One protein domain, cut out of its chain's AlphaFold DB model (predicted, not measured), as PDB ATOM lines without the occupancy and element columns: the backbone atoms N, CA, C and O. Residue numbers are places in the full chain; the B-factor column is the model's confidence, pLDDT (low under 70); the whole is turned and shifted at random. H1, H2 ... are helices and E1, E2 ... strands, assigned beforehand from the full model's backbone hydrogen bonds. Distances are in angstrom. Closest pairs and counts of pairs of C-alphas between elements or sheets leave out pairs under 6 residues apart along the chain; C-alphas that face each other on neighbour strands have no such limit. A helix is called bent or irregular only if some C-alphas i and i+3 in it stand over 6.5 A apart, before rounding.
ATOM      1  N   LEU A  85     -35.185 -45.452  51.647       95.44
ATOM      2  CA  LEU A  85     -35.954 -45.550  50.414       95.44
ATOM      3  C   LEU A  85     -36.479 -46.982  50.207       95.44
ATOM      4  O   LEU A  85     -35.696 -47.942  50.164       95.44
ATOM      5  N   ASP A  86     -37.797 -47.100  50.059       93.19
ATOM      6  CA  ASP A  86     -38.488 -48.359  49.746       93.19
ATOM      7  C   ASP A  86     -38.811 -48.508  48.247       93.19
ATOM      8  O   ASP A  86     -39.075 -49.597  47.749       93.19
ATOM      9  N   VAL A  87     -38.713 -47.414  47.485       96.50
ATOM     10  CA  VAL A  87     -38.925 -47.409  46.033       96.50
ATOM     11  C   VAL A  87     -37.638 -47.822  45.317       96.50
ATOM     12  O   VAL A  87     -36.615 -47.145  45.429       96.50
ATOM     13  N   GLY A  88     -37.692 -48.924  44.566       97.06
ATOM     14  CA  GLY A  88     -36.521 -49.545  43.943       97.06
ATOM     15  C   GLY A  88     -36.813 -50.208  42.599       97.06
ATOM     16  O   GLY A  88     -37.335 -49.585  41.672       97.06
ATOM     17  N   LEU A  89     -36.443 -51.483  42.471       97.94
ATOM     18  CA  LEU A  89     -36.418 -52.205  41.199       97.94
ATOM     19  C   LEU A  89     -37.800 -52.319  40.548       97.94
ATOM     20  O   LEU A  89     -37.913 -52.130  39.342       97.94
ATOM     21  N   SER A  90     -38.843 -52.625  41.323       97.56
ATOM     22  CA  SER A  90     -40.208 -52.787  40.795       97.56
ATOM     23  C   SER A  90     -40.717 -51.517  40.111       97.56
ATOM     24  O   SER A  90     -41.273 -51.593  39.021       97.56
ATOM     25  N   PHE A  91     -40.475 -50.357  40.721       98.12
ATOM     26  CA  PHE A  91     -40.833 -49.059  40.161       98.12
ATOM     27  C   PHE A  91     -40.069 -48.774  38.864       98.12
ATOM     28  O   PHE A  91     -40.676 -48.386  37.870       98.12
ATOM     29  N   LEU A  92     -38.749 -49.009  38.837       97.31
ATOM     30  CA  LEU A  92     -37.941 -48.764  37.636       97.31
ATOM     31  C   LEU A  92     -38.323 -49.665  36.463       97.31
ATOM     32  O   LEU A  92     -38.295 -49.207  35.325       97.31
ATOM     33  N   LEU A  93     -38.679 -50.924  36.724       97.69
ATOM     34  CA  LEU A  93     -39.099 -51.859  35.677       97.69
ATOM     35  C   LEU A  93     -40.445 -51.481  35.035       97.69
ATOM     36  O   LEU A  93     -40.723 -51.924  33.926       97.69
ATOM     37  N   ASP A  94     -41.249 -50.649  35.700       98.06
ATOM     38  CA  ASP A  94     -42.496 -50.098  35.160       98.06
ATOM     39  C   ASP A  94     -42.299 -48.769  34.399       98.06
ATOM     40  O   ASP A  94     -43.262 -48.192  33.879       98.06
ATOM     41  N   LEU A  95     -41.075 -48.232  34.346       97.50
ATOM     42  CA  LEU A  95     -40.767 -47.043  33.555       97.50
ATOM     43  C   LEU A  95     -40.449 -47.412  32.104       97.50
ATOM     44  O   LEU A  95     -39.689 -48.335  31.823       97.50
ATOM     45  N   GLU A  96     -40.969 -46.617  31.172       96.56
ATOM     46  CA  GLU A  96     -40.720 -46.773  29.743       96.56
ATOM     47  C   GLU A  96     -39.808 -45.645  29.263       96.56
ATOM     48  O   GLU A  96     -40.220 -44.488  29.135       96.56
ATOM     49  N   ALA A  97     -38.547 -45.985  28.992       96.94
ATOM     50  CA  ALA A  97     -37.631 -45.070  28.330       96.94
ATOM     51  C   ALA A  97     -38.054 -44.882  26.866       96.94
ATOM     52  O   ALA A  97     -38.313 -45.844  26.143       96.94
ATOM     53  N   ILE A  98     -38.089 -43.630  26.419       97.88
ATOM     54  CA  ILE A  98     -38.502 -43.249  25.070       97.88
ATOM     55  C   ILE A  98     -37.397 -42.480  24.350       97.88
ATOM     56  O   ILE A  98     -36.524 -41.860  24.963       97.88
ATOM     57  N   SER A  99     -37.480 -42.472  23.020       97.88
ATOM     58  CA  SER A  99     -36.747 -41.531  22.177       97.88
ATOM     59  C   SER A  99     -37.714 -40.528  21.558       97.88
ATOM     60  O   SER A  99     -38.853 -40.877  21.250       97.88
ATOM     61  N   HIS A 155     -33.480 -37.202  21.096       97.25
ATOM     62  CA  HIS A 155     -33.228 -37.206  22.529       97.25
ATOM     63  C   HIS A 155     -33.739 -38.514  23.134       97.25
ATOM     64  O   HIS A 155     -34.623 -39.161  22.568       97.25
ATOM     65  N   TRP A 156     -33.206 -38.876  24.299       98.06
ATOM     66  CA  TRP A 156     -33.660 -40.012  25.098       98.06
ATOM     67  C   TRP A 156     -34.088 -39.526  26.476       98.06
ATOM     68  O   TRP A 156     -33.508 -38.582  27.012       98.06
ATOM     69  N   GLY A 157     -35.116 -40.148  27.039       96.69
ATOM     70  CA  GLY A 157     -35.617 -39.795  28.361       96.69
ATOM     71  C   GLY A 157     -36.939 -40.482  28.662       96.69
ATOM     72  O   GLY A 157     -37.207 -41.569  28.160       96.69
ATOM     73  N   PHE A 158     -37.773 -39.821  29.456       97.50
ATOM     74  CA  PHE A 158     -39.077 -40.325  29.877       97.50
ATOM     75  C   PHE A 158     -40.174 -39.309  29.557       97.50
ATOM     76  O   PHE A 158     -39.933 -38.100  29.541       97.50
ATOM     77  N   SER A 159     -41.397 -39.793  29.334       97.50
ATOM     78  CA  SER A 159     -42.584 -38.932  29.316       97.50
ATOM     79  C   SER A 159     -42.991 -38.603  30.752       97.50
ATOM     80  O   SER A 159     -43.211 -39.510  31.552       97.50
ATOM     81  N   ALA A 160     -43.155 -37.315  31.068       97.38
ATOM     82  CA  ALA A 160     -43.594 -36.883  32.395       97.38
ATOM     83  C   ALA A 160     -44.945 -37.508  32.791       97.38
ATOM     84  O   ALA A 160     -45.114 -37.977  33.913       97.38
ATOM     85  N   GLN A 161     -45.880 -37.604  31.843       96.75
ATOM     86  CA  GLN A 161     -47.192 -38.212  32.056       96.75
ATOM     87  C   GLN A 161     -47.095 -39.719  32.329       96.75
ATOM     88  O   GLN A 161     -47.870 -40.251  33.118       96.75
ATOM     89  N   GLN A 162     -46.178 -40.421  31.654       97.44
ATOM     90  CA  GLN A 162     -45.947 -41.850  31.883       97.44
ATOM     91  C   GLN A 162     -45.374 -42.082  33.282       97.44
ATOM     92  O   GLN A 162     -45.931 -42.884  34.023       97.44
ATOM     93  N   VAL A 163     -44.378 -41.288  33.684       97.88
ATOM     94  CA  VAL A 163     -43.819 -41.326  35.043       97.88
ATOM     95  C   VAL A 163     -44.891 -41.045  36.095       97.88
ATOM     96  O   VAL A 163     -44.965 -41.771  37.081       97.88
ATOM     97  N   LYS A 164     -45.766 -40.051  35.881       97.00
ATOM     98  CA  LYS A 164     -46.877 -39.762  36.802       97.00
ATOM     99  C   LYS A 164     -47.814 -40.956  36.969       97.00
ATOM    100  O   LYS A 164     -48.139 -41.316  38.092       97.00
ATOM    101  N   ARG A 165     -48.200 -41.614  35.871       97.44
ATOM    102  CA  ARG A 165     -49.022 -42.833  35.945       97.44
ATOM    103  C   ARG A 165     -48.315 -43.964  36.689       97.44
ATOM    104  O   ARG A 165     -48.977 -44.711  37.400       97.44
ATOM    105  N   THR A 166     -46.997 -44.097  36.548       98.00
ATOM    106  CA  THR A 166     -46.224 -45.090  37.306       98.00
ATOM    107  C   THR A 166     -46.163 -44.736  38.791       98.00
ATOM    108  O   THR A 166     -46.365 -45.618  39.619       98.00
ATOM    109  N   LEU A 167     -45.969 -43.464  39.151       97.75
ATOM    110  CA  LEU A 167     -46.083 -43.010  40.543       97.75
ATOM    111  C   LEU A 167     -47.461 -43.367  41.121       97.75
ATOM    112  O   LEU A 167     -47.530 -44.012  42.164       97.75
ATOM    113  N   ASP A 168     -48.538 -43.078  40.386       97.31
ATOM    114  CA  ASP A 168     -49.910 -43.394  40.802       97.31
ATOM    115  C   ASP A 168     -50.143 -44.901  40.965       97.31
ATOM    116  O   ASP A 168     -50.737 -45.336  41.950       97.31
ATOM    117  N   LYS A 169     -49.630 -45.719  40.033       97.81
ATOM    118  CA  LYS A 169     -49.704 -47.189  40.097       97.81
ATOM    119  C   LYS A 169     -49.070 -47.740  41.376       97.81
ATOM    120  O   LYS A 169     -49.566 -48.721  41.924       97.81
ATOM    121  N   HIS A 170     -47.977 -47.128  41.829       97.31
ATOM    122  CA  HIS A 170     -47.255 -47.522  43.040       97.31
ATOM    123  C   HIS A 170     -47.740 -46.784  44.298       97.31
ATOM    124  O   HIS A 170     -47.196 -47.014  45.374       97.31
ATOM    125  N   GLY A 171     -48.760 -45.920  44.192       96.81
ATOM    126  CA  GLY A 171     -49.283 -45.141  45.318       96.81
ATOM    127  C   GLY A 171     -48.283 -44.121  45.874       96.81
ATOM    128  O   GLY A 171     -48.278 -43.867  47.076       96.81
ATOM    129  N   LEU A 172     -47.411 -43.576  45.021       96.44
ATOM    130  CA  LEU A 172     -46.317 -42.687  45.405       96.44
ATOM    131  C   LEU A 172     -46.640 -41.222  45.101       96.44
ATOM    132  O   LEU A 172     -47.102 -40.895  44.008       96.44
ATOM    133  N   ASP A 173     -46.279 -40.339  46.030       94.50
ATOM    134  CA  ASP A 173     -46.202 -38.894  45.815       94.50
ATOM    135  C   ASP A 173     -44.739 -38.444  45.931       94.50
ATOM    136  O   ASP A 173     -44.061 -38.719  46.923       94.50
ATOM    137  N   SER A 174     -44.205 -37.833  44.875       95.50
ATOM    138  CA  SER A 174     -42.780 -37.521  44.771       95.50
ATOM    139  C   SER A 174     -42.531 -36.310  43.888       95.50
ATOM    140  O   SER A 174     -43.047 -36.211  42.775       95.50
ATOM    141  N   GLY A 175     -41.596 -35.457  44.320       95.19
ATOM    142  CA  GLY A 175     -41.089 -34.333  43.528       95.19
ATOM    143  C   GLY A 175     -40.314 -34.729  42.261       95.19
ATOM    144  O   GLY A 175     -39.818 -33.846  41.563       95.19
ATOM    145  N   LEU A 176     -40.183 -36.028  41.952       97.31
ATOM    146  CA  LEU A 176     -39.707 -36.521  40.655       97.31
ATOM    147  C   LEU A 176     -40.539 -35.954  39.496       97.31
ATOM    148  O   LEU A 176     -39.975 -35.611  38.457       97.31
ATOM    149  N   TRP A 177     -41.856 -35.854  39.670       97.75
ATOM    150  CA  TRP A 177     -42.769 -35.265  38.696       97.75
ATOM    151  C   TRP A 177     -43.207 -33.878  39.161       97.75
ATOM    152  O   TRP A 177     -43.440 -33.649  40.345       97.75
ATOM    153  N   VAL A 178     -43.305 -32.944  38.217       95.25
ATOM    154  CA  VAL A 178     -43.777 -31.584  38.481       95.25
ATOM    155  C   VAL A 178     -44.795 -31.167  37.436       95.25
ATOM    156  O   VAL A 178     -44.715 -31.570  36.274       95.25
ATOM    157  N   GLN A 179     -45.710 -30.299  37.845       94.62
ATOM    158  CA  GLN A 179     -46.688 -29.675  36.974       94.62
ATOM    159  C   GLN A 179     -46.753 -28.179  37.275       94.62
ATOM    160  O   GLN A 179     -46.680 -27.771  38.431       94.62
ATOM    161  N   SER A 180     -46.832 -27.367  36.222       91.12
ATOM    162  CA  SER A 180     -46.758 -25.904  36.338       91.12
ATOM    163  C   SER A 180     -47.977 -25.304  37.042       91.12
ATOM    164  O   SER A 180     -47.857 -24.261  37.674       91.12
ATOM    165  N   ASP A 181     -49.128 -25.962  36.918       90.25
ATOM    166  CA  ASP A 181     -50.380 -25.617  37.586       90.25
ATOM    167  C   ASP A 181     -51.138 -26.917  37.901       90.25
ATOM    168  O   ASP A 181     -51.562 -27.622  36.980       90.25
ATOM    169  N   LEU A 182     -51.251 -27.250  39.191       88.06
ATOM    170  CA  LEU A 182     -51.872 -28.490  39.673       88.06
ATOM    171  C   LEU A 182     -53.392 -28.513  39.471       88.06
ATOM    172  O   LEU A 182     -53.966 -29.595  39.361       88.06
ATOM    173  N   ASP A 183     -54.030 -27.345  39.363       90.94
ATOM    174  CA  ASP A 183     -55.473 -27.234  39.135       90.94
ATOM    175  C   ASP A 183     -55.825 -27.345  37.643       90.94
ATOM    176  O   ASP A 183     -56.986 -27.537  37.271       90.94
ATOM    177  N   ASN A 184     -54.818 -27.278  36.766       90.62
ATOM    178  CA  ASN A 184     -54.969 -27.406  35.324       90.62
ATOM    179  C   ASN A 184     -54.257 -28.662  34.793       90.62
ATOM    180  O   ASN A 184     -53.060 -28.616  34.497       90.62
ATOM    181  N   PRO A 185     -54.984 -29.764  34.527       84.31
ATOM    182  CA  PRO A 185     -54.409 -31.005  33.997       84.31
ATOM    183  C   PRO A 185     -53.688 -30.865  32.647       84.31
ATOM    184  O   PRO A 185     -52.911 -31.746  32.280       84.31
ATOM    185  N   GLN A 186     -53.959 -29.794  31.892       89.56
ATOM    186  CA  GLN A 186     -53.325 -29.508  30.602       89.56
ATOM    187  C   GLN A 186     -52.074 -28.631  30.724       89.56
ATOM    188  O   GLN A 186     -51.429 -28.356  29.714       89.56
ATOM    189  N   SER A 187     -51.729 -28.174  31.930       93.12
ATOM    190  CA  SER A 187     -50.528 -27.375  32.147       93.12
ATOM    191  C   SER A 187     -49.254 -28.193  31.922       93.12
ATOM    192  O   SER A 187     -49.244 -29.426  32.012       93.12
ATOM    193  N   ASP A 188     -48.165 -27.487  31.619       93.19
ATOM    194  CA  ASP A 188     -46.882 -28.109  31.317       93.19
ATOM    195  C   ASP A 188     -46.388 -28.967  32.484       93.19
ATOM    196  O   ASP A 188     -46.308 -28.513  33.632       93.19
ATOM    197  N   GLN A 189     -46.005 -30.200  32.153       96.00
ATOM    198  CA  GLN A 189     -45.435 -31.174  33.075       96.00
ATOM    199  C   GLN A 189     -43.946 -31.366  32.801       96.00
ATOM    200  O   GLN A 189     -43.486 -31.294  31.658       96.00
ATOM    201  N   GLY A 190     -43.195 -31.659  33.854       95.50
ATOM    202  CA  GLY A 190     -41.759 -31.876  33.801       95.50
ATOM    203  C   GLY A 190     -41.312 -32.987  34.736       95.50
ATOM    204  O   GLY A 190     -42.097 -33.561  35.489       95.50
ATOM    205  N   LEU A 191     -40.017 -33.277  34.676       97.12
ATOM    206  CA  LEU A 191     -39.358 -34.240  35.547       97.12
ATOM    207  C   LEU A 191     -38.161 -33.579  36.224       97.12
ATOM    208  O   LEU A 191     -37.545 -32.682  35.646       97.12
ATOM    209  N   ARG A 192     -37.809 -34.069  37.414       96.12
ATOM    210  CA  ARG A 192     -36.505 -33.873  38.063       96.12
ATOM    211  C   ARG A 192     -35.722 -35.185  37.946       96.12
ATOM    212  O   ARG A 192     -35.765 -35.985  38.880       96.12
ATOM    213  N   PRO A 193     -35.062 -35.469  36.803       92.94
ATOM    214  CA  PRO A 193     -34.548 -36.808  36.508       92.94
ATOM    215  C   PRO A 193     -33.519 -37.301  37.525       92.94
ATOM    216  O   PRO A 193     -33.437 -38.500  37.772       92.94
ATOM    217  N   ASP A 194     -32.790 -36.389  38.170       94.94
ATOM    218  CA  ASP A 194     -31.813 -36.714  39.212       94.94
ATOM    219  C   ASP A 194     -32.440 -37.432  40.421       94.94
ATOM    220  O   ASP A 194     -31.758 -38.183  41.116       94.94
ATOM    221  N   GLN A 195     -33.752 -37.280  40.646       96.25
ATOM    222  CA  GLN A 195     -34.487 -38.016  41.683       96.25
ATOM    223  C   GLN A 195     -34.551 -39.530  41.403       96.25
ATOM    224  O   GLN A 195     -34.807 -40.307  42.319       96.25
ATOM    225  N   LEU A 196     -34.268 -39.980  40.172       96.75
ATOM    226  CA  LEU A 196     -34.156 -41.407  39.848       96.75
ATOM    227  C   LEU A 196     -32.814 -42.013  40.274       96.75
ATOM    228  O   LEU A 196     -32.735 -43.228  40.430       96.75
ATOM    229  N   LEU A 197     -31.766 -41.213  40.498       96.56
ATOM    230  CA  LEU A 197     -30.450 -41.719  40.908       96.56
ATOM    231  C   LEU A 197     -30.505 -42.561  42.199       96.56
ATOM    232  O   LEU A 197     -30.030 -43.700  42.168       96.56
ATOM    233  N   PRO A 198     -31.103 -42.093  43.317       97.31
ATOM    234  CA  PRO A 198     -31.221 -42.920  44.519       97.31
ATOM    235  C   PRO A 198     -32.109 -44.159  44.315       97.31
ATOM    236  O   PRO A 198     -31.831 -45.203  44.902       97.31
ATOM    237  N   VAL A 199     -33.122 -44.089  43.442       97.94
ATOM    238  CA  VAL A 199     -33.976 -45.241  43.095       97.94
ATOM    239  C   VAL A 199     -33.174 -46.306  42.338       97.94
ATOM    240  O   VAL A 199     -33.293 -47.495  42.626       97.94
ATOM    241  N   ILE A 200     -32.297 -45.896  41.414       98.06
ATOM    242  CA  ILE A 200     -31.375 -46.794  40.701       98.06
ATOM    243  C   ILE A 200     -30.410 -47.466  41.681       98.06
ATOM    244  O   ILE A 200     -30.223 -48.681  41.612       98.06
ATOM    245  N   VAL A 201     -29.844 -46.717  42.633       98.38
ATOM    246  CA  VAL A 201     -28.991 -47.292  43.689       98.38
ATOM    247  C   VAL A 201     -29.754 -48.350  44.488       98.38
ATOM    248  O   VAL A 201     -29.249 -49.458  44.677       98.38
ATOM    249  N   LYS A 202     -30.985 -48.043  44.914       98.25
ATOM    250  CA  LYS A 202     -31.842 -48.984  45.642       98.25
ATOM    251  C   LYS A 202     -32.144 -50.241  44.818       98.25
ATOM    252  O   LYS A 202     -32.019 -51.350  45.332       98.25
ATOM    253  N   ALA A 203     -32.461 -50.092  43.535       98.31
ATOM    254  CA  ALA A 203     -32.704 -51.220  42.641       98.31
ATOM    255  C   ALA A 203     -31.467 -52.119  42.472       98.31
ATOM    256  O   ALA A 203     -31.591 -53.342  42.494       98.31
ATOM    257  N   ILE A 204     -30.268 -51.538  42.364       98.44
ATOM    258  CA  ILE A 204     -29.009 -52.300  42.305       98.44
ATOM    259  C   ILE A 204     -28.791 -53.092  43.602       98.44
ATOM    260  O   ILE A 204     -28.432 -54.266  43.546       98.44
ATOM    261  N   GLN A 205     -29.056 -52.489  44.765       98.19
ATOM    262  CA  GLN A 205     -28.968 -53.181  46.058       98.19
ATOM    263  C   GLN A 205     -29.955 -54.354  46.152       98.19
ATOM    264  O   GLN A 205     -29.613 -55.425  46.652       98.19
ATOM    265  N   GLU A 206     -31.184 -54.179  45.664       98.12
ATOM    266  CA  GLU A 206     -32.177 -55.255  45.605       98.12
ATOM    267  C   GLU A 206     -31.744 -56.393  44.678       98.12
ATOM    268  O   GLU A 206     -31.902 -57.563  45.030       98.12
ATOM    269  N   LEU A 207     -31.175 -56.065  43.515       98.25
ATOM    270  CA  LEU A 207     -30.643 -57.049  42.576       98.25
ATOM    271  C   LEU A 207     -29.482 -57.848  43.183       98.25
ATOM    272  O   LEU A 207     -29.509 -59.075  43.124       98.25
ATOM    273  N   ASP A 208     -28.513 -57.187  43.819       98.31
ATOM    274  CA  ASP A 208     -27.389 -57.847  44.501       98.31
ATOM    275  C   ASP A 208     -27.874 -58.811  45.600       98.31
ATOM    276  O   ASP A 208     -27.436 -59.960  45.675       98.31
ATOM    277  N   ASN A 209     -28.862 -58.397  46.401       97.31
ATOM    278  CA  ASN A 209     -29.463 -59.263  47.419       97.31
ATOM    279  C   ASN A 209     -30.149 -60.500  46.814       97.31
ATOM    280  O   ASN A 209     -30.058 -61.596  47.379       97.31
ATOM    281  N   ARG A 210     -30.823 -60.350  45.666       97.06
ATOM    282  CA  ARG A 210     -31.429 -61.479  44.942       97.06
ATOM    283  C   ARG A 210     -30.362 -62.434  44.415       97.06
ATOM    284  O   ARG A 210     -30.503 -63.636  44.620       97.06
ATOM    285  N   ILE A 211     -29.290 -61.917  43.814       97.94
ATOM    286  CA  ILE A 211     -28.167 -62.724  43.307       97.94
ATOM    287  C   ILE A 211     -27.543 -63.538  44.444       97.94
ATOM    288  O   ILE A 211     -27.511 -64.762  44.362       97.94
ATOM    289  N   LYS A 212     -27.176 -62.895  45.558       97.56
ATOM    290  CA  LYS A 212     -26.617 -63.579  46.739       97.56
ATOM    291  C   LYS A 212     -27.539 -64.661  47.295       97.56
ATOM    292  O   LYS A 212     -27.073 -65.670  47.816       97.56
ATOM    293  N   SER A 213     -28.850 -64.442  47.226       96.81
ATOM    294  CA  SER A 213     -29.834 -65.432  47.669       96.81
ATOM    295  C   SER A 213     -29.885 -66.638  46.726       96.81
ATOM    296  O   SER A 213     -29.981 -67.765  47.199       96.81
ATOM    297  N   LEU A 214     -29.783 -66.419  45.413       96.94
ATOM    298  CA  LEU A 214     -29.730 -67.491  44.413       96.94
ATOM    299  C   LEU A 214     -28.432 -68.302  44.512       96.94
ATOM    300  O   LEU A 214     -28.482 -69.527  44.491       96.94
ATOM    301  N   GLU A 215     -27.291 -67.635  44.691       95.88
ATOM    302  CA  GLU A 215     -25.977 -68.280  44.824       95.88
ATOM    303  C   GLU A 215     -25.865 -69.156  46.076       95.88
ATOM    304  O   GLU A 215     -25.228 -70.200  46.036       95.88
ATOM    305  N   ARG A 216     -26.503 -68.772  47.190       93.44
ATOM    306  CA  ARG A 216     -26.544 -69.598  48.415       93.44
ATOM    307  C   ARG A 216     -27.439 -70.830  48.294       93.44
ATOM    308  O   ARG A 216     -27.303 -71.746  49.098       93.44
ATOM    309  N   ASN A 217     -28.374 -70.810  47.348       84.94
ATOM    310  CA  ASN A 217     -29.344 -71.876  47.111       84.94
ATOM    311  C   ASN A 217     -28.958 -72.777  45.919       84.94
ATOM    312  O   ASN A 217     -29.756 -73.638  45.548       84.94
ATOM    313  N   SER A 218     -27.787 -72.549  45.312       72.81
ATOM    314  CA  SER A 218     -27.216 -73.331  44.202       72.81
ATOM    315  C   SER A 218     -26.094 -74.232  44.704       72.81
ATOM    316  O   SER A 218     -25.952 -75.342  44.146       72.81
TER     317      SER A 218
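What this domain is: This is residues 85 to 99 and 155 to 218 of the 218 residues of the protein "Peptidase S74 domain-containing protein" of Brucella sp. BO3 (UniProt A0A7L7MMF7). A long helix, H3, runs out of a small, loosely built head, and residues 208 to 218, of which 208 to 216 belong to H3, stick out free. In the head the short helix H1 packs on residues 199 to 207 of H3, while H2 packs on the small hairpin E2 and E3, and the short strand E1 pairs with residues 98 to 99 beside the cut. The printed part has 79 residues, with three named helices and three named strands in the order H1, E1, H2, E2, E3, H3; the class is mostly helix, and the one sheet has the order E2, E3, antiparallel. The whole is loose, with a radius of gyration of the C-alphas of 15.3 A, and elongated, spanning 54 by 28 by 18 A.

Where its parts are: H1 is residues 89 to 93, beginning at C-alpha 89 at (-36.418, -52.205, 41.199). After the cut, E1 is residues 155 to 157. H2 is residues 160 to 169, 14.2 A from first to last C-alpha, and begins at C-alpha 160 at (-43.594, -36.883, 32.395). E2 is residues 177 to 179 and E3 residues 189 to 191, 7.0 A and 7.2 A long. H3 is residues 193 to 216, 35.8 A long, ending at C-alpha 216 at (-26.544, -69.598, 48.415); it is only just irregular, with C-alphas 195 and 198 6.54 A apart.

How they stand to each other: H1 and H3 touch, H3 with residues 199 to 207 alone; the closest C-alphas are those of Leu 89 and Ala 203, 4.1 A apart. H1 and H2 are close but not clearly touching, with the closest C-alphas, those of Phe 91 and Thr 166, 7.3 A apart. E1 pairs with no named strand, but its residues 156 to 157 pair antiparallel with residues 98 to 99. E1 is apart from H1, H2 and H3. The closest C-alphas of H2 and E2 are those of Lys 164 and Trp 177, 6.4 A apart; those of H2 and E3 are Ala 160 and Gly 190, 5.5 A apart. E2 and E3 form an antiparallel hairpin at 152 degrees, with N 178 and O 190 at 3.0 A and N 190 and O 178 at 2.9 A, within hydrogen-bond range. H2 and H3 are apart. Every O i to N i+4 pair is within hydrogen-bond range in H1 and H2, and 17 of 20 are in H3.

The domain as a whole: The two C-alphas farthest apart, those of Asn 184 and Ser 218, are 54.4 A apart. Without the free stretch, the body of 68 residues spans 39 by 28 by 18 A. Residues 100 to 154 are not printed, and C-alphas 99 and 155 are 5.6 A apart across this cut, which lies in the link from H1 to E1. Of the links that are printed whole, E1 to H2 and E3 to H3 are tight, H2 to E2 and E2 to E3 are short, and none is long. The mean pLDDT of the printed part is 95.7, and no printed residue is under 70.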